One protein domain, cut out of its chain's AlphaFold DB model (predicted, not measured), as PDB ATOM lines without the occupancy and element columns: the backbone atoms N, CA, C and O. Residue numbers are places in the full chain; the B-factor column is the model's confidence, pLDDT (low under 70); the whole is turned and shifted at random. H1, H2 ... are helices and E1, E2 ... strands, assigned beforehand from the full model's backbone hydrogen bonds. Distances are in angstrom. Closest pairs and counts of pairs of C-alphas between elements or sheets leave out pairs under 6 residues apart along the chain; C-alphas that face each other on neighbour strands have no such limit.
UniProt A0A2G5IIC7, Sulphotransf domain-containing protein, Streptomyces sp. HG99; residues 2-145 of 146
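This is residues 2 to 145 of the 146 residues of the protein "Sulphotransf domain-containing protein" of Streptomyces sp. HG99 (UniProt A0A2G5IIC7). A loose frame has the long helix H3 as one side, with H2 packed on its first part and H6 packed on H2. The short two-strand parallel sheet E1 E2 lies nearer the middle with H4 and H5 by it, residues 111 to 129 lead back from H5 to H6, and H1 sticks out. The 144 printed residues hold six named helices and two named strands, in the order H1 E1 H2 H3 E2 H4 H5 H6: mostly helix. The whole is loose, with a radius of gyration of the C-alphas of 18.0 A and spans of 48 by 39 by 27 A.

Find C-alpha 2 at (158.875, -94.165, 115.206), where H1, residues 2 to 8, begins. E1 is residues 14 to 17 and H2 is 21 to 34, 19.8 A long. H3, residues 59 to 83, runs 36.2 A from (135.468, -111.722, 144.558). Then come E2, 88 to 91, H4, 92 to 97, H5, 99 to 110, and H6, 130 to 143, 20.0 A long, ending at (136.523, -120.178, 143.590).

Look first at E1 and E2, parallel at 24 degrees: N 15 and O 88 are 2.8 A apart, within hydrogen-bond range. E1, H2 H3, E2 form a strand-helix-strand unit, parallel neighbour strands joined through helices, with a right-handed crossover. H2 touches residues 61 to 70 of H3 at a steep tilt of 65 degrees, closest at C-alphas 25 and 65, 5.3 A. Residues 132 to 136 of H6 touch H2, closest at C-alphas 26 and 132, 6.4 A. H4 and H5 only just touch, only at the corner, with 3 pairs of C-alphas within 8 A, the closest 95 and 102, 5.7 A. The closest C-alphas of E2 and H5, 88 and 109, are 7.4 A apart. In each of the six helices every O i to N i+4 pair is within hydrogen-bond range.

The farthest C-alphas, of Asp 116 and Gln 145, are 55.3 A apart. The printed part has no cut; the links H2 to H3 and H5 to H6 are long. Residues 2 to 10, of which 2 to 8 belong to H1, stand free. The model's pLDDT is under 70 at residues 35 to 53, 114 to 129 and 145.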
ATOM      1  N   ALA A   2     158.472 -95.530 115.592       75.25
ATOM      2  CA  ALA A   2     158.875 -94.165 115.206       75.25
ATOM      3  C   ALA A   2     158.560 -93.084 116.263       75.25
ATOM      4  O   ALA A   2     159.423 -92.266 116.557       75.25
ATOM      5  N   LEU A   3     157.376 -93.129 116.889       82.88
ATOM      6  CA  LEU A   3     156.984 -92.170 117.932       82.88
ATOM      7  C   LEU A   3     157.868 -92.255 119.189       82.88
ATOM      8  O   LEU A   3     158.330 -91.234 119.684       82.88
ATOM      9  N   LEU A   4     158.140 -93.470 119.682       82.81
ATOM     10  CA  LEU A   4     158.988 -93.673 120.865       82.81
ATOM     11  C   LEU A   4     160.432 -93.249 120.594       82.81
ATOM     12  O   LEU A   4     161.035 -92.573 121.419       82.81
ATOM     13  N   ASN A   5     160.962 -93.573 119.412       83.69
ATOM     14  CA  ASN A   5     162.305 -93.145 119.029       83.69
ATOM     15  C   ASN A   5     162.400 -91.625 118.840       83.69
ATOM     16  O   ASN A   5     163.444 -91.049 119.126       83.69
ATOM     17  N   LEU A   6     161.332 -90.971 118.375       83.62
ATOM     18  CA  LEU A   6     161.285 -89.515 118.258       83.62
ATOM     19  C   LEU A   6     161.292 -88.838 119.636       83.62
ATOM     20  O   LEU A   6     161.972 -87.832 119.812       83.62
ATOM     21  N   ALA A   7     160.558 -89.389 120.604       88.50
ATOM     22  CA  ALA A   7     160.451 -88.821 121.946       88.50
ATOM     23  C   ALA A   7     161.669 -89.121 122.840       88.50
ATOM     24  O   ALA A   7     162.086 -88.259 123.608       88.50
ATOM     25  N   PHE A   8     162.237 -90.327 122.747       84.31
ATOM     26  CA  PHE A   8     163.235 -90.836 123.699       84.31
ATOM     27  C   PHE A   8     164.569 -91.250 123.058       84.31
ATOM     28  O   PHE A   8     165.503 -91.639 123.758       84.31
ATOM     29  N   GLY A   9     164.693 -91.185 121.730       85.50
ATOM     30  CA  GLY A   9     165.877 -91.662 121.016       85.50
ATOM     31  C   GLY A   9     166.003 -93.190 121.031       85.50
ATOM     32  O   GLY A   9     165.014 -93.927 121.006       85.50
ATOM     33  N   ARG A  10     167.243 -93.698 121.044       82.06
ATOM     34  CA  ARG A  10     167.507 -95.146 121.085       82.06
ATOM     35  C   ARG A  10     167.091 -95.714 122.444       82.06
ATOM     36  O   ARG A  10     167.824 -95.596 123.420       82.06
ATOM     37  N   THR A  11     165.935 -96.368 122.472       88.12
ATOM     38  CA  THR A  11     165.297 -96.832 123.709       88.12
ATOM     39  C   THR A  11     165.579 -98.313 123.971       88.12
ATOM     40  O   THR A  11     165.542 -99.135 123.054       88.12
ATOM     41  N   ARG A  12     165.851 -98.659 125.233       90.50
ATOM     42  CA  ARG A  12     165.849-100.037 125.748       90.50
ATOM     43  C   ARG A  12     164.609-100.226 126.617       90.50
ATOM     44  O   ARG A  12     164.169 -99.282 127.263       90.50
ATOM     45  N   PHE A  13     164.060-101.435 126.629       93.88
ATOM     46  CA  PHE A  13     162.830-101.743 127.354       93.88
ATOM     47  C   PHE A  13     163.132-102.674 128.520       93.88
ATOM     48  O   PHE A  13     163.838-103.668 128.348       93.88
ATOM     49  N   VAL A  14     162.578-102.353 129.682       94.88
ATOM     50  CA  VAL A  14     162.543-103.226 130.855       94.88
ATOM     51  C   VAL A  14     161.075-103.538 131.114       94.88
ATOM     52  O   VAL A  14     160.264-102.621 131.215       94.88
ATOM     53  N   CYS A  15     160.730-104.818 131.161       95.69
ATOM     54  CA  CYS A  15     159.380-105.299 131.419       95.69
ATOM     55  C   CYS A  15     159.356-105.953 132.801       95.69
ATOM     56  O   CYS A  15     159.974-107.002 132.995       95.69
ATOM     57  N   LEU A  16     158.674-105.312 133.750       94.56
ATOM     58  CA  LEU A  16     158.431-105.852 135.084       94.56
ATOM     59  C   LEU A  16     157.102-106.605 135.076       94.56
ATOM     60  O   LEU A  16     156.072-106.024 134.736       94.56
ATOM     61  N   ARG A  17     157.123-107.870 135.486       93.56
ATOM     62  CA  ARG A  17     155.923-108.700 135.624       93.56
ATOM     63  C   ARG A  17     155.897-109.346 137.000       93.56
ATOM     64  O   ARG A  17     156.934-109.758 137.507       93.56
ATOM     65  N   ARG A  18     154.707-109.451 137.582       93.81
ATOM     66  CA  ARG A  18     154.459-110.243 138.785       93.81
ATOM     67  C   ARG A  18     153.886-111.593 138.376       93.81
ATOM     68  O   ARG A  18     152.989-111.637 137.535       93.81
ATOM     69  N   GLU A  19     154.433-112.678 138.911       92.56
ATOM     70  CA  GLU A  19     153.944-114.027 138.604       92.56
ATOM     71  C   GLU A  19     152.666-114.339 139.383       92.56
ATOM     72  O   GLU A  19     151.746-114.949 138.838       92.56
ATOM     73  N   ASP A  20     152.560-113.852 140.622       92.88
ATOM     74  CA  ASP A  20     151.325-113.952 141.401       92.88
ATOM     75  C   ASP A  20     150.297-112.890 140.970       92.88
ATOM     76  O   ASP A  20     150.147-111.825 141.584       92.88
ATOM     77  N   VAL A  21     149.588-113.190 139.878       94.62
ATOM     78  CA  VAL A  21     148.532-112.340 139.299       94.62
ATOM     79  C   VAL A  21     147.379-112.122 140.282       94.62
ATOM     80  O   VAL A  21     146.827-111.025 140.348       94.62
ATOM     81  N   LEU A  22     147.039-113.123 141.098       93.69
ATOM     82  CA  LEU A  22     145.980-112.991 142.098       93.69
ATOM     83  C   LEU A  22     146.381-111.990 143.186       93.69
ATOM     84  O   LEU A  22     145.608-111.094 143.526       93.69
ATOM     85  N   ALA A  23     147.608-112.087 143.697       91.31
ATOM     86  CA  ALA A  23     148.112-111.122 144.663       91.31
ATOM     87  C   ALA A  23     148.252-109.713 144.058       91.31
ATOM     88  O   ALA A  23     148.071-108.717 144.763       91.31
ATOM     89  N   GLN A  24     148.532-109.604 142.754       92.06
ATOM     90  CA  GLN A  24     148.482-108.332 142.034       92.06
ATOM     91  C   GLN A  24     147.058-107.761 141.975       92.06
ATOM     92  O   GLN A  24     146.876-106.584 142.282       92.06
ATOM     93  N   ALA A  25     146.057-108.578 141.639       94.00
ATOM     94  CA  ALA A  25     144.653-108.174 141.562       94.00
ATOM     95  C   ALA A  25     144.109-107.707 142.922       94.00
ATOM     96  O   ALA A  25     143.502-106.642 143.016       94.00
ATOM     97  N   VAL A  26     144.396-108.446 143.997       91.69
ATOM     98  CA  VAL A  26     144.016-108.070 145.371       91.69
ATOM     99  C   VAL A  26     144.663-106.746 145.780       91.69
ATOM    100  O   VAL A  26     143.994-105.859 146.312       91.69
ATOM    101  N   SER A  27     145.957-106.579 145.489       87.25
ATOM    102  CA  SER A  27     146.664-105.326 145.763       87.25
ATOM    103  C   SER A  27     146.088-104.153 144.966       87.25
ATOM    104  O   SER A  27     145.985-103.055 145.507       87.25
ATOM    105  N   TRP A  28     145.707-104.373 143.704       89.62
ATOM    106  CA  TRP A  28     145.067-103.360 142.865       89.62
ATOM    107  C   TRP A  28     143.721-102.951 143.456       89.62
ATOM    108  O   TRP A  28     143.510-101.764 143.685       89.62
ATOM    109  N   LEU A  29     142.839-103.903 143.775       90.31
ATOM    110  CA  LEU A  29     141.522-103.606 144.343       90.31
ATOM    111  C   LEU A  29     141.631-102.749 145.611       90.31
ATOM    112  O   LEU A  29     140.913-101.763 145.773       90.31
ATOM    113  N   ARG A  30     142.570-103.082 146.500       86.00
ATOM    114  CA  ARG A  30     142.817-102.281 147.703       86.00
ATOM    115  C   ARG A  30     143.301-100.875 147.369       86.00
ATOM    116  O   ARG A  30     142.829 -99.924 147.988       86.00
ATOM    117  N   ALA A  31     144.225-100.732 146.422       83.38
ATOM    118  CA  ALA A  31     144.722 -99.425 146.003       83.38
ATOM    119  C   ALA A  31     143.612 -98.565 145.368       83.38
ATOM    120  O   ALA A  31     143.522 -97.380 145.675       83.38
ATOM    121  N   GLU A  32     142.721 -99.171 144.575       84.25
ATOM    122  CA  GLU A  32     141.543 -98.525 143.975       84.25
ATOM    123  C   GLU A  32     140.557 -98.021 145.046       84.25
ATOM    124  O   GLU A  32     140.014 -96.930 144.919       84.25
ATOM    125  N   GLN A  33     140.356 -98.772 146.134       82.25
ATOM    126  CA  GLN A  33     139.424 -98.400 147.210       82.25
ATOM    127  C   GLN A  33     140.005 -97.415 148.233       82.25
ATOM    128  O   GLN A  33     139.279 -96.613 148.819       82.25
ATOM    129  N   THR A  34     141.306 -97.504 148.500       73.94
ATOM    130  CA  THR A  34     141.983 -96.693 149.527       73.94
ATOM    131  C   THR A  34     142.661 -95.453 148.951       73.94
ATOM    132  O   THR A  34     143.313 -94.713 149.692       73.94
ATOM    133  N   ASP A  35     142.569 -95.266 147.631       69.56
ATOM    134  CA  ASP A  35     143.370 -94.339 146.829       69.56
ATOM    135  C   ASP A  35     144.887 -94.478 147.055       69.56
ATOM    136  O   ASP A  35     145.658 -93.644 146.596       69.56
ATOM    137  N   THR A  36     145.357 -95.519 147.750       67.06
ATOM    138  CA  THR A  36     146.747 -95.649 148.196       67.06
ATOM    139  C   THR A  36     147.482 -96.668 147.341       67.06
ATOM    140  O   THR A  36     147.383 -97.872 147.554       67.06
ATOM    141  N   TRP A  37     148.265 -96.169 146.385       62.53
ATOM    142  CA  TRP A  37     149.028 -97.000 145.446       62.53
ATOM    143  C   TRP A  37     150.448 -97.326 145.932       62.53
ATOM    144  O   TRP A  37     151.042 -98.307 145.495       62.53
ATOM    145  N   TYR A  38     151.004 -96.511 146.835       57.84
ATOM    146  CA  TYR A  38     152.283 -96.753 147.510       57.84
ATOM    147  C   TYR A  38     152.412 -95.903 148.784       57.84
ATOM    148  O   TYR A  38     151.848 -94.812 148.886       57.84
ATOM    149  N   ILE A  39     153.202 -96.389 149.748       52.47
ATOM    150  CA  ILE A  39     153.664 -95.626 150.918       52.47
ATOM    151  C   ILE A  39     155.162 -95.375 150.715       52.47
ATOM    152  O   ILE A  39     155.973 -96.306 150.739       52.47
ATOM    153  N   GLY A  40     155.534 -94.125 150.446       43.38
ATOM    154  CA  GLY A  40     156.926 -93.699 150.334       43.38
ATOM    155  C   GLY A  40     157.612 -93.600 151.700       43.38
ATOM    156  O   GLY A  40     156.988 -93.278 152.710       43.38
ATOM    157  N   GLY A  41     158.925 -93.832 151.727       36.50
ATOM    158  CA  GLY A  41     159.771 -93.849 152.929       36.50
ATOM    159  C   GLY A  41     159.846 -92.537 153.722       36.50
ATOM    160  O   GLY A  41     160.376 -92.545 154.827       36.50
ATOM    161  N   ASN A  42     159.267 -91.448 153.207       37.28
ATOM    162  CA  ASN A  42     159.145 -90.158 153.896       37.28
ATOM    163  C   ASN A  42     157.722 -89.872 154.418       37.28
ATOM    164  O   ASN A  42     157.432 -88.745 154.802       37.28
ATOM    165  N   GLY A  43     156.815 -90.858 154.411       37.81
ATOM    166  CA  GLY A  43     155.405 -90.633 154.752       37.81
ATOM    167  C   GLY A  43     154.592 -89.995 153.620       37.81
ATOM    168  O   GLY A  43     153.443 -89.618 153.833       37.81
ATOM    169  N   GLU A  44     155.160 -89.904 152.414       36.78
ATOM    170  CA  GLU A  44     154.416 -89.556 151.204       36.78
ATOM    171  C   GLU A  44     153.507 -90.736 150.839       36.78
ATOM    172  O   GLU A  44     153.945 -91.754 150.297       36.78
ATOM    173  N   ILE A  45     152.234 -90.615 151.206       44.72
ATOM    174  CA  ILE A  45     151.165 -91.473 150.709       44.72
ATOM    175  C   ILE A  45     150.936 -91.025 149.265       44.72
ATOM    176  O   ILE A  45     150.506 -89.899 149.028       44.72
ATOM    177  N   GLY A  46     151.237 -91.886 148.290       42.94
ATOM    178  CA  GLY A  46     151.003 -91.646 146.856       42.94
ATOM    179  C   GLY A  46     149.527 -91.657 146.459       42.94
ATOM    180  O   GLY A  46     149.186 -91.980 145.326       42.94
ATOM    181  N   GLY A  47     148.667 -91.372 147.425       44.69
ATOM    182  CA  GLY A  47     147.230 -91.437 147.386       44.69
ATOM    183  C   GLY A  47     146.685 -90.215 148.078       44.69
ATOM    184  O   GLY A  47     147.161 -89.844 149.150       44.69
ATOM    185  N   ASN A  48     145.723 -89.561 147.446       42.59
ATOM    186  CA  ASN A  48     145.085 -88.366 147.966       42.59
ATOM    187  C   ASN A  48     144.315 -88.760 149.236       42.59
ATOM    188  O   ASN A  48     143.166 -89.156 149.112       42.59
ATOM    189  N   GLY A  49     144.989 -88.758 150.399       45.00
ATOM    190  CA  GLY A  49     144.551 -89.303 151.692       45.00
ATOM    191  C   GLY A  49     143.150 -89.906 151.658       45.00
ATOM    192  O   GLY A  49     142.178 -89.188 151.891       45.00
ATOM    193  N   GLY A  50     143.059 -91.189 151.281       45.75
ATOM    194  CA  GLY A  50     141.785 -91.860 151.047       45.75
ATOM    195  C   GLY A  50     140.839 -91.665 152.229       45.75
ATOM    196  O   GLY A  50     141.278 -91.528 153.373       45.75
ATOM    197  N   ARG A  51     139.534 -91.633 151.945       48.22
ATOM    198  CA  ARG A  51     138.425 -91.318 152.866       48.22
ATOM    199  C   ARG A  51     138.269 -92.289 154.051       48.22
ATOM    200  O   ARG A  51     137.149 -92.658 154.360       48.22
ATOM    201  N   GLY A  52     139.325 -92.773 154.701       51.59
ATOM    202  CA  GLY A  52     139.252 -93.641 155.883       51.59
ATOM    203  C   GLY A  52     138.366 -94.885 155.723       51.59
ATOM    204  O   GLY A  52     137.970 -95.471 156.727       51.59
ATOM    205  N   GLN A  53     138.005 -95.267 154.493       58.69
ATOM    206  CA  GLN A  53     137.132 -96.398 154.240       58.69
ATOM    207  C   GLN A  53     137.971 -97.662 154.291       58.69
ATOM    208  O   GLN A  53     138.997 -97.781 153.622       58.69
ATOM    209  N   LEU A  54     137.534 -98.590 155.138       70.50
ATOM    210  CA  LEU A  54     138.141 -99.905 155.225       70.50
ATOM    211  C   LEU A  54     137.948-100.611 153.875       70.50
ATOM    212  O   LEU A  54     136.815-100.642 153.388       70.50
ATOM    213  N   PRO A  55     139.017-101.154 153.270       82.94
ATOM    214  CA  PRO A  55     138.900-101.891 152.023       82.94
ATOM    215  C   PRO A  55     137.960-103.094 152.198       82.94
ATOM    216  O   PRO A  55     137.970-103.764 153.234       82.94
ATOM    217  N   VAL A  56     137.139-103.359 151.183       88.19
ATOM    218  CA  VAL A  56     136.093-104.386 151.164       88.19
ATOM    219  C   VAL A  56     136.432-105.450 150.127       88.19
ATOM    220  O   VAL A  56     136.729-105.136 148.974       88.19
ATOM    221  N   PHE A  57     136.360-106.713 150.550       90.81
ATOM    222  CA  PHE A  57     136.560-107.865 149.676       90.81
ATOM    223  C   PHE A  57     135.437-107.966 148.638       90.81
ATOM    224  O   PHE A  57     134.261-107.958 149.002       90.81
ATOM    225  N   ASP A  58     135.817-108.134 147.373       93.00
ATOM    226  CA  ASP A  58     134.910-108.325 146.242       93.00
ATOM    227  C   ASP A  58     135.502-109.381 145.297       93.00
ATOM    228  O   ASP A  58     136.474-109.122 144.584       93.00
ATOM    229  N   ALA A  59     134.954-110.600 145.338       94.19
ATOM    230  CA  ALA A  59     135.468-111.722 144.558       94.19
ATOM    231  C   ALA A  59     135.279-111.522 143.051       94.19
ATOM    232  O   ALA A  59     136.181-111.836 142.278       94.19
ATOM    233  N   ASP A  60     134.134-110.985 142.629       94.25
ATOM    234  CA  ASP A  60     133.852-110.811 141.207       94.25
ATOM    235  C   ASP A  60     134.785-109.732 140.631       94.25
ATOM    236  O   ASP A  60     135.420-109.957 139.597       94.25
ATOM    237  N   ARG A  61     135.013-108.635 141.368       94.94
ATOM    238  CA  ARG A  61     135.985-107.605 140.976       94.94
ATOM    239  C   ARG A  61     137.430-108.114 140.953       94.94
ATOM    240  O   ARG A  61     138.189-107.739 140.062       94.94
ATOM    241  N   ILE A  62     137.831-108.972 141.897       95.00
ATOM    242  CA  ILE A  62     139.155-109.623 141.863       95.00
ATOM    243  C   ILE A  62     139.293-110.481 140.600       95.00
ATOM    244  O   ILE A  62     140.325-110.408 139.933       95.00
ATOM    245  N   GLY A  63     138.262-111.253 140.245       95.81
ATOM    246  CA  GLY A  63     138.248-112.072 139.032       95.81
ATOM    247  C   GLY A  63     138.400-111.243 137.755       95.81
ATOM    248  O   GLY A  63     139.228-111.572 136.905       95.81
ATOM    249  N   GLU A  64     137.674-110.128 137.647       96.62
ATOM    250  CA  GLU A  64     137.826-109.172 136.541       96.62
ATOM    251  C   GLU A  64     139.254-108.622 136.449       96.62
ATOM    252  O   GLU A  64     139.844-108.584 135.370       96.62
ATOM    253  N   LEU A  65     139.836-108.213 137.580       96.38
ATOM    254  CA  LEU A  65     141.193-107.670 137.622       96.38
ATOM    255  C   LEU A  65     142.241-108.707 137.207       96.38
ATOM    256  O   LEU A  65     143.184-108.350 136.505       96.38
ATOM    257  N   VAL A  66     142.072-109.979 137.583       96.75
ATOM    258  CA  VAL A  66     142.933-111.074 137.107       96.75
ATOM    259  C   VAL A  66     142.898-111.156 135.580       96.75
ATOM    260  O   VAL A  66     143.958-111.153 134.955       96.75
ATOM    261  N   GLN A  67     141.706-111.146 134.968       97.31
ATOM    262  CA  GLN A  67     141.586-111.177 133.506       97.31
ATOM    263  C   GLN A  67     142.231-109.955 132.846       97.31
ATOM    264  O   GLN A  67     143.005-110.108 131.904       97.31
ATOM    265  N   ILE A  68     141.993-108.756 133.383       97.44
ATOM    266  CA  ILE A  68     142.596-107.510 132.884       97.44
ATOM    267  C   ILE A  68     144.129-107.573 132.947       97.44
ATOM    268  O   ILE A  68     144.811-107.161 132.007       97.44
ATOM    269  N   ILE A  69     144.697-108.083 134.043       96.38
ATOM    270  CA  ILE A  69     146.151-108.219 134.193       96.38
ATOM    271  C   ILE A  69     146.712-109.188 133.146       96.38
ATOM    272  O   ILE A  69     147.737-108.889 132.529       96.38
ATOM    273  N   ASP A  70     146.050-110.320 132.914       96.56
ATOM    274  CA  ASP A  70     146.473-111.286 131.898       96.56
ATOM    275  C   ASP A  70     146.370-110.720 130.476       96.56
ATOM    276  O   ASP A  70     147.305-110.878 129.685       96.56
ATOM    277  N   GLU A  71     145.300-109.989 130.162       97.38
ATOM    278  CA  GLU A  71     145.135-109.287 128.886       97.38
ATOM    279  C   GLU A  71     146.234-108.242 128.666       97.38
ATOM    280  O   GLU A  71     146.848-108.201 127.597       97.38
ATOM    281  N   HIS A  72     146.548-107.435 129.683       96.31
ATOM    282  CA  HIS A  72     147.645-106.469 129.621       96.31
ATOM    283  C   HIS A  72     149.001-107.154 129.414       96.31
ATOM    284  O   HIS A  72     149.791-106.711 128.577       96.31
ATOM    285  N   ASN A  73     149.271-108.247 130.133       95.56
ATOM    286  CA  ASN A  73     150.499-109.025 129.977       95.56
ATOM    287  C   ASN A  73     150.629-109.579 128.548       95.56
ATOM    288  O   ASN A  73     151.688-109.454 127.926       95.56
ATOM    289  N   ALA A  74     149.552-110.144 128.000       96.12
ATOM    290  CA  ALA A  74     149.524-110.665 126.638       96.12
ATOM    291  C   ALA A  74     149.701-109.556 125.589       96.12
ATOM    292  O   ALA A  74     150.453-109.729 124.628       96.12
ATOM    293  N   ALA A  75     149.061-108.401 125.788       97.06
ATOM    294  CA  ALA A  75     149.179-107.250 124.899       97.06
ATOM    295  C   ALA A  75     150.619-106.717 124.834       97.06
ATOM    296  O   ALA A  75     151.109-106.412 123.743       97.06
ATOM    297  N   TRP A  76     151.325-106.659 125.969       96.38
ATOM    298  CA  TRP A  76     152.738-106.277 125.998       96.38
ATOM    299  C   TRP A  76     153.622-107.252 125.221       96.38
ATOM    300  O   TRP A  76     154.414-106.815 124.387       96.38
ATOM    301  N   GLU A  77     153.472-108.561 125.438       96.06
ATOM    302  CA  GLU A  77     154.253-109.575 124.714       96.06
ATOM    303  C   GLU A  77     153.971-109.539 123.204       96.06
ATOM    304  O   GLU A  77     154.903-109.540 122.394       96.06
ATOM    305  N   ALA A  78     152.701-109.404 122.809       96.94
ATOM    306  CA  ALA A  78     152.321-109.244 121.408       96.94
ATOM    307  C   ALA A  78     152.933-107.976 120.791       96.94
ATOM    308  O   ALA A  78     153.429-108.002 119.659       96.94
ATOM    309  N   TRP A  79     152.948-106.867 121.531       95.69
ATOM    310  CA  TRP A  79     153.540-105.615 121.073       95.69
ATOM    311  C   TRP A  79     155.064-105.705 120.926       95.69
ATOM    312  O   TRP A  79     155.601-105.263 119.904       95.69
ATOM    313  N   PHE A  80     155.761-106.319 121.889       95.50
ATOM    314  CA  PHE A  80     157.203-106.560 121.803       95.50
ATOM    315  C   PHE A  80     157.550-107.425 120.590       95.50
ATOM    316  O   PHE A  80     158.438-107.052 119.820       95.50
ATOM    317  N   ALA A  81     156.811-108.515 120.366       95.38
ATOM    318  CA  ALA A  81     156.980-109.375 119.198       95.38
ATOM    319  C   ALA A  81     156.750-108.606 117.887       95.38
ATOM    320  O   ALA A  81     157.598-108.634 116.995       95.38
ATOM    321  N   THR A  82     155.655-107.846 117.800       95.31
ATOM    322  CA  THR A  82     155.307-107.034 116.619       95.31
ATOM    323  C   THR A  82     156.380-105.995 116.295       95.31
ATOM    324  O   THR A  82     156.668-105.729 115.129       95.31
ATOM    325  N   CYS A  83     156.993-105.397 117.318       91.94
ATOM    326  CA  CYS A  83     158.025-104.380 117.148       91.94
ATOM    327  C   CYS A  83     159.452-104.949 117.046       91.94
ATOM    328  O   CYS A  83     160.387-104.161 116.889       91.94
ATOM    329  N   GLY A  84     159.642-106.269 117.160       92.75
ATOM    330  CA  GLY A  84     160.967-106.899 117.201       92.75
ATOM    331  C   GLY A  84     161.810-106.470 118.408       92.75
ATOM    332  O   GLY A  84     163.031-106.367 118.312       92.75
ATOM    333  N   ILE A  85     161.167-106.162 119.536       93.62
ATOM    334  CA  ILE A  85     161.825-105.711 120.764       93.62
ATOM    335  C   ILE A  85     162.113-106.921 121.652       93.62
ATOM    336  O   ILE A  85     161.227-107.717 121.949       93.62
ATOM    337  N   SER A  86     163.342-107.017 122.152       93.81
ATOM    338  CA  SER A  86     163.698-107.934 123.237       93.81
ATOM    339  C   SER A  86     163.882-107.136 124.532       93.81
ATOM    340  O   SER A  86     164.947-106.542 124.720       93.81
ATOM    341  N   PRO A  87     162.857-107.047 125.401       95.69
ATOM    342  CA  PRO A  87     162.985-106.339 126.667       95.69
ATOM    343  C   PRO A  87     163.826-107.148 127.662       95.69
ATOM    344  O   PRO A  87     163.821-108.384 127.632       95.69
ATOM    345  N   LEU A  88     164.483-106.460 128.596       96.62
ATOM    346  CA  LEU A  88     164.932-107.092 129.834       96.62
ATOM    347  C   LEU A  88     163.691-107.455 130.650       96.62
ATOM    348  O   LEU A  88     162.899-106.576 130.984       96.62
ATOM    349  N   ARG A  89     163.515-108.737 130.956       95.62
ATOM    350  CA  ARG A  89     162.404-109.216 131.783       95.62
ATOM    351  C   ARG A  89     162.841-109.252 133.237       95.62
ATOM    352  O   ARG A  89     163.891-109.806 133.543       95.62
ATOM    353  N   VAL A  90     162.031-108.659 134.100       95.62
ATOM    354  CA  VAL A  90     162.249-108.606 135.543       95.62
ATOM    355  C   VAL A  90     161.026-109.205 136.213       95.62
ATOM    356  O   VAL A  90     159.903-108.782 135.925       95.62
ATOM    357  N   ARG A  91     161.230-110.180 137.100       93.69
ATOM    358  CA  ARG A  91     160.151-110.682 137.951       93.69
ATOM    359  C   ARG A  91     160.047-109.825 139.200       93.69
ATOM    360  O   ARG A  91     161.059-109.487 139.815       93.69
ATOM    361  N   TYR A  92     158.827-109.481 139.582       91.12
ATOM    362  CA  TYR A  92     158.572-108.736 140.811       91.12
ATOM    363  C   TYR A  92     159.131-109.469 142.033       91.12
ATOM    364  O   TYR A  92     159.697-108.840 142.912       91.12
ATOM    365  N   GLU A  93     159.043-110.792 142.060       89.62
ATOM    366  CA  GLU A  93     159.499-111.645 143.154       89.62
ATOM    367  C   GLU A  93     161.031-111.616 143.306       89.62
ATOM    368  O   GLU A  93     161.546-111.612 144.424       89.62
ATOM    369  N   GLU A  94     161.769-111.535 142.191       91.06
ATOM    370  CA  GLU A  94     163.223-111.318 142.208       91.06
ATOM    371  C   GLU A  94     163.550-109.914 142.717       91.06
ATOM    372  O   GLU A  94     164.445-109.752 143.541       91.06
ATOM    373  N   LEU A  95     162.802-108.906 142.257       89.06
ATOM    374  CA  LEU A  95     162.979-107.517 142.672       89.06
ATOM    375  C   LEU A  95     162.643-107.305 144.160       89.06
ATOM    376  O   LEU A  95     163.314-106.517 144.819       89.06
ATOM    377  N   ASP A  96     161.630-107.993 144.691       85.12
ATOM    378  CA  ASP A  96     161.242-107.952 146.108       85.12
ATOM    379  C   ASP A  96     162.283-108.660 146.989       85.12
ATOM    380  O   ASP A  96     162.587-108.195 148.086       85.12
ATOM    381  N   THR A  97     162.874-109.752 146.490       87.25
ATOM    382  CA  THR A  97     163.888-110.533 147.218       87.25
ATOM    383  C   THR A  97     165.262-109.860 147.212       87.25
ATOM    384  O   THR A  97     165.923-109.800 148.247       87.25
ATOM    385  N   ASP A  98     165.704-109.356 146.058       87.69
ATOM    386  CA  ASP A  98     167.015-108.732 145.864       87.69
ATOM    387  C   ASP A  98     166.905-107.473 144.995       87.69
ATOM    388  O   ASP A  98     167.312-107.410 143.832       87.69
ATOM    389  N   MET A  99     166.344-106.421 145.591       86.50
ATOM    390  CA  MET A  99     166.152-105.152 144.897       86.50
ATOM    391  C   MET A  99     167.477-104.542 144.413       86.50
ATOM    392  O   MET A  99     167.517-103.934 143.341       86.50
ATOM    393  N   ALA A 100     168.558-104.689 145.187       87.19
ATOM    394  CA  ALA A 100     169.863-104.140 144.835       87.19
ATOM    395  C   ALA A 100     170.450-104.864 143.617       87.19
ATOM    396  O   ALA A 100     170.738-104.206 142.616       87.19
ATOM    397  N   GLY A 101     170.535-106.198 143.651       89.56
ATOM    398  CA  GLY A 101     171.081-106.992 142.551       89.56
ATOM    399  C   GLY A 101     170.259-106.872 141.267       89.56
ATOM    400  O   GLY A 101     170.820-106.687 140.184       89.56
ATOM    401  N   VAL A 102     168.925-106.865 141.363       92.12
ATOM    402  CA  VAL A 102     168.059-106.640 140.193       92.12
ATOM    403  C   VAL A 102     168.262-105.237 139.612       92.12
ATOM    404  O   VAL A 102     168.362-105.081 138.394       92.12
ATOM    405  N   THR A 103     168.379-104.210 140.458       90.44
ATOM    406  CA  THR A 103     168.637-102.836 139.997       90.44
ATOM    407  C   THR A 103     170.007-102.718 139.324       90.44
ATOM    408  O   THR A 103     170.113-102.093 138.269       90.44
ATOM    409  N   GLU A 104     171.048-103.351 139.864       89.56
ATOM    410  CA  GLU A 104     172.373-103.412 139.232       89.56
ATOM    411  C   GLU A 104     172.331-104.119 137.870       89.56
ATOM    412  O   GLU A 104     172.926-103.639 136.897       89.56
ATOM    413  N   GLY A 105     171.571-105.211 137.759       91.62
ATOM    414  CA  GLY A 105     171.319-105.901 136.494       91.62
ATOM    415  C   GLY A 105     170.634-105.004 135.459       91.62
ATOM    416  O   GLY A 105     171.051-104.962 134.298       91.62
ATOM    417  N   ILE A 106     169.638-104.217 135.879       93.19
ATOM    418  CA  ILE A 106     168.973-103.223 135.025       93.19
ATOM    419  C   ILE A 106     169.960-102.139 134.576       93.19
ATOM    420  O   ILE A 106     170.018-101.831 133.386       93.19
ATOM    421  N   LEU A 107     170.765-101.576 135.483       91.12
ATOM    422  CA  LEU A 107     171.773-100.564 135.138       91.12
ATOM    423  C   LEU A 107     172.773-101.106 134.112       91.12
ATOM    424  O   LEU A 107     173.023-100.462 133.091       91.12
ATOM    425  N   THR A 108     173.249-102.332 134.318       91.38
ATOM    426  CA  THR A 108     174.144-103.033 133.389       91.38
ATOM    427  C   THR A 108     173.487-103.216 132.021       91.38
ATOM    428  O   THR A 108     174.075-102.874 130.993       91.38
ATOM    429  N   PHE A 109     172.231-103.670 131.989       92.56
ATOM    430  CA  PHE A 109     171.448-103.785 130.758       92.56
ATOM    431  C   PHE A 109     171.231-102.440 130.066       92.56
ATOM    432  O   PHE A 109     171.115-102.404 128.844       92.56
ATOM    433  N   LEU A 110     171.197-101.327 130.797       90.19
ATOM    434  CA  LEU A 110     171.111 -99.972 130.249       90.19
ATOM    435  C   LEU A 110     172.479 -99.402 129.840       90.19
ATOM    436  O   LEU A 110     172.527 -98.389 129.147       90.19
ATOM    437  N   GLY A 111     173.582-100.090 130.152       89.44
ATOM    438  CA  GLY A 111     174.945 -99.608 129.906       89.44
ATOM    439  C   GLY A 111     175.345 -98.466 130.840       89.44
ATOM    440  O   GLY A 111     176.170 -97.635 130.467       89.44
ATOM    441  N   LEU A 112     174.726 -98.400 132.018       86.75
ATOM    442  CA  LEU A 112     174.981 -97.411 133.056       86.75
ATOM    443  C   LEU A 112     175.799 -98.050 134.180       86.75
ATOM    444  O   LEU A 112     175.590 -99.209 134.534       86.75
ATOM    445  N   SER A 113     176.710 -97.278 134.763       79.06
ATOM    446  CA  SER A 113     177.431 -97.677 135.972       79.06
ATOM    447  C   SER A 113     176.614 -97.322 137.212       79.06
ATOM    448  O   SER A 113     175.954 -96.280 137.246       79.06
ATOM    449  N   SER A 114     176.677 -98.171 138.241       69.06
ATOM    450  CA  SER A 114     176.153 -97.811 139.560       69.06
ATOM    451  C   SER A 114     176.916 -96.586 140.090       69.06
ATOM    452  O   SER A 114     178.137 -96.539 139.936       69.06
ATOM    453  N   PRO A 115     176.243 -95.566 140.652       67.69
ATOM    454  CA  PRO A 115     176.934 -94.409 141.199       67.69
ATOM    455  C   PRO A 115     177.830 -94.824 142.373       67.69
ATOM    456  O   PRO A 115     177.341 -95.389 143.353       67.69
ATOM    457  N   ASP A 116     179.124 -94.505 142.279       64.81
ATOM    458  CA  ASP A 116     180.129 -94.859 143.285       64.81
ATOM    459  C   ASP A 116     179.665 -94.501 144.706       64.81
ATOM    460  O   ASP A 116     179.320 -93.355 145.013       64.81
ATOM    461  N   GLY A 117     179.641 -95.503 145.588       61.78
ATOM    462  CA  GLY A 117     179.361 -95.324 147.014       61.78
ATOM    463  C   GLY A 117     177.903 -95.032 147.390       61.78
ATOM    464  O   GLY A 117     177.645 -94.733 148.557       61.78
ATOM    465  N   ARG A 118     176.930 -95.120 146.467       64.50
ATOM    466  CA  ARG A 118     175.499 -95.032 146.815       64.50
ATOM    467  C   ARG A 118     174.863 -96.412 146.901       64.50
ATOM    468  O   ARG A 118     174.659 -97.074 145.893       64.50
ATOM    469  N   ALA A 119     174.473 -96.799 148.114       66.00
ATOM    470  CA  ALA A 119     173.633 -97.972 148.313       66.00
ATOM    471  C   ALA A 119     172.262 -97.765 147.650       66.00
ATOM    472  O   ALA A 119     171.624 -96.719 147.815       66.00
ATOM    473  N   ILE A 120     171.800 -98.778 146.922       68.12
ATOM    474  CA  ILE A 120     170.433 -98.837 146.408       68.12
ATOM    475  C   ILE A 120     169.547 -99.225 147.594       68.12
ATOM    476  O   ILE A 120     169.506-100.380 148.009       68.12
ATOM    477  N   VAL A 121     168.880 -98.234 148.189       65.31
ATOM    478  CA  VAL A 121     168.031 -98.434 149.372       65.31
ATOM    479  C   VAL A 121     166.561 -98.442 148.947       65.31
ATOM    480  O   VAL A 121     166.134 -97.495 148.273       65.31
ATOM    481  N   PRO A 122     165.765 -99.458 149.340       63.97
ATOM    482  CA  PRO A 122     164.343 -99.480 149.038       63.97
ATOM    483  C   PRO A 122     163.672 -98.288 149.706       63.97
ATOM    484  O   PRO A 122     163.715 -98.135 150.927       63.97
ATOM    485  N   ARG A 123     163.046 -97.421 148.908       60.12
ATOM    486  CA  ARG A 123     162.251 -96.302 149.437       60.12
ATOM    487  C   ARG A 123     160.820 -96.703 149.762       60.12
ATOM    488  O   ARG A 123     160.147 -95.966 150.474       60.12
ATOM    489  N   HIS A 124     160.359 -97.839 149.258       57.00
ATOM    490  CA  HIS A 124     159.006 -98.329 149.480       57.00
ATOM    491  C   HIS A 124     159.045 -99.481 150.475       57.00
ATOM    492  O   HIS A 124     159.835-100.413 150.325       57.00
ATOM    493  N   LYS A 125     158.207 -99.404 151.510       55.34
ATOM    494  CA  LYS A 125     157.977-100.543 152.401       55.34
ATOM    495  C   LYS A 125     157.019-101.511 151.720       55.34
ATOM    496  O   LYS A 125     156.039-101.082 151.113       55.34
ATOM    497  N   ARG A 126     157.302-102.807 151.850       58.38
ATOM    498  CA  ARG A 126     156.422-103.881 151.386       58.38
ATOM    499  C   ARG A 126     155.038-103.722 152.030       58.38
ATOM    500  O   ARG A 126     154.956-103.637 153.251       58.38
ATOM    501  N   GLN A 127     153.987-103.689 151.212       56.56
ATOM    502  CA  GLN A 127     152.572-103.631 151.634       56.56
ATOM    503  C   GLN A 127     151.880-105.002 151.518       56.56
ATOM    504  O   GLN A 127     150.681-105.105 151.250       56.56
ATOM    505  N   ALA A 128     152.651-106.084 151.640       57.59
ATOM    506  CA  ALA A 128     152.068-107.401 151.847       57.59
ATOM    507  C   ALA A 128     151.560-107.440 153.294       57.59
ATOM    508  O   ALA A 128     152.319-107.739 154.214       57.59
ATOM    509  N   ASP A 129     150.309-107.023 153.468       66.12
ATOM    510  CA  ASP A 129     149.618-107.001 154.753       66.12
ATOM    511  C   ASP A 129     148.816-108.297 154.920       66.12
ATOM    512  O   ASP A 129     148.305-108.823 153.932       66.12
ATOM    513  N   GLU A 130     148.610-108.752 156.160       73.88
ATOM    514  CA  GLU A 130     147.793-109.936 156.500       73.88
ATOM    515  C   GLU A 130     146.407-109.935 155.826       73.88
ATOM    516  O   GLU A 130     145.831-110.985 155.555       73.88
ATOM    517  N   LEU A 131     145.871-108.749 155.519       77.75
ATOM    518  CA  LEU A 131     144.609-108.593 154.804       77.75
ATOM    519  C   LEU A 131     144.673-109.086 153.347       77.75
ATOM    520  O   LEU A 131     143.697-109.659 152.867       77.75
ATOM    521  N   ASN A 132     145.795-108.885 152.645       83.69
ATOM    522  CA  ASN A 132     145.978-109.429 151.295       83.69
ATOM    523  C   ASN A 132     145.934-110.948 151.331       83.69
ATOM    524  O   ASN A 132     145.219-111.550 150.534       83.69
ATOM    525  N   ASP A 133     146.659-111.547 152.272       85.94
ATOM    526  CA  ASP A 133     146.732-112.997 152.410       85.94
ATOM    527  C   ASP A 133     145.343-113.572 152.717       85.94
ATOM    528  O   ASP A 133     144.890-114.486 152.028       85.94
ATOM    529  N   GLN A 134     144.594-112.945 153.633       88.06
ATOM    530  CA  GLN A 134     143.203-113.311 153.924       88.06
ATOM    531  C   GLN A 134     142.299-113.242 152.686       88.06
ATOM    532  O   GLN A 134     141.461-114.119 152.479       88.06
ATOM    533  N   TRP A 135     142.434-112.207 151.852       92.00
ATOM    534  CA  TRP A 135     141.622-112.062 150.639       92.00
ATOM    535  C   TRP A 135     142.002-113.083 149.571       92.00
ATOM    536  O   TRP A 135     141.119-113.633 148.918       92.00
ATOM    537  N   ILE A 136     143.294-113.373 149.413       92.25
ATOM    538  CA  ILE A 136     143.798-114.400 148.496       92.25
ATOM    539  C   ILE A 136     143.269-115.777 148.910       92.25
ATOM    540  O   ILE A 136     142.739-116.511 148.075       92.25
ATOM    541  N   GLU A 137     143.378-116.125 150.193       92.81
ATOM    542  CA  GLU A 137     142.863-117.383 150.741       92.81
ATOM    543  C   GLU A 137     141.348-117.491 150.567       92.81
ATOM    544  O   GLU A 137     140.851-118.501 150.064       92.81
ATOM    545  N   ARG A 138     140.618-116.424 150.908       92.62
ATOM    546  CA  ARG A 138     139.164-116.363 150.747       92.62
ATOM    547  C   ARG A 138     138.745-116.533 149.287       92.62
ATOM    548  O   ARG A 138     137.875-117.350 149.005       92.62
ATOM    549  N   TYR A 139     139.386-115.821 148.361       93.81
ATOM    550  CA  TYR A 139     139.100-115.930 146.931       93.81
ATOM    551  C   TYR A 139     139.331-117.353 146.409       93.81
ATOM    552  O   TYR A 139     138.497-117.892 145.680       93.81
ATOM    553  N   ARG A 140     140.438-117.995 146.810       92.81
ATOM    554  CA  ARG A 140     140.732-119.389 146.441       92.81
ATOM    555  C   ARG A 140     139.677-120.354 146.985       92.81
ATOM    556  O   ARG A 140     139.259-121.251 146.257       92.81
ATOM    557  N   ALA A 141     139.224-120.161 148.224       92.00
ATOM    558  CA  ALA A 141     138.186-120.991 148.832       92.00
ATOM    559  C   ALA A 141     136.823-120.839 148.133       92.00
ATOM    560  O   ALA A 141     136.173-121.845 147.859       92.00
ATOM    561  N   GLU A 142     136.411-119.609 147.810       91.25
ATOM    562  CA  GLU A 142     135.150-119.335 147.105       91.25
ATOM    563  C   GLU A 142     135.193-119.824 145.646       91.25
ATOM    564  O   GLU A 142     134.210-120.370 145.148       91.25
ATOM    565  N   SER A 143     136.345-119.713 144.975       84.69
ATOM    566  CA  SER A 143     136.523-120.178 143.590       84.69
ATOM    567  C   SER A 143     136.537-121.702 143.463       84.69
ATOM    568  O   SER A 143     136.105-122.225 142.447       84.69
ATOM    569  N   ALA A 144     137.016-122.424 144.481       76.19
ATOM    570  CA  ALA A 144     137.027-123.890 144.489       76.19
ATOM    571  C   ALA A 144     135.638-124.516 144.729       76.19
ATOM    572  O   ALA A 144     135.477-125.726 144.580       76.19
ATOM    573  N   GLN A 145     134.660-123.709 145.149       62.94
ATOM    574  CA  GLN A 145     133.280-124.128 145.416       62.94
ATOM    575  C   GLN A 145     132.312-123.795 144.268       62.94
ATOM    576  O   GLN A 145     131.160-124.230 144.320       62.94
TER     577      GLN A 145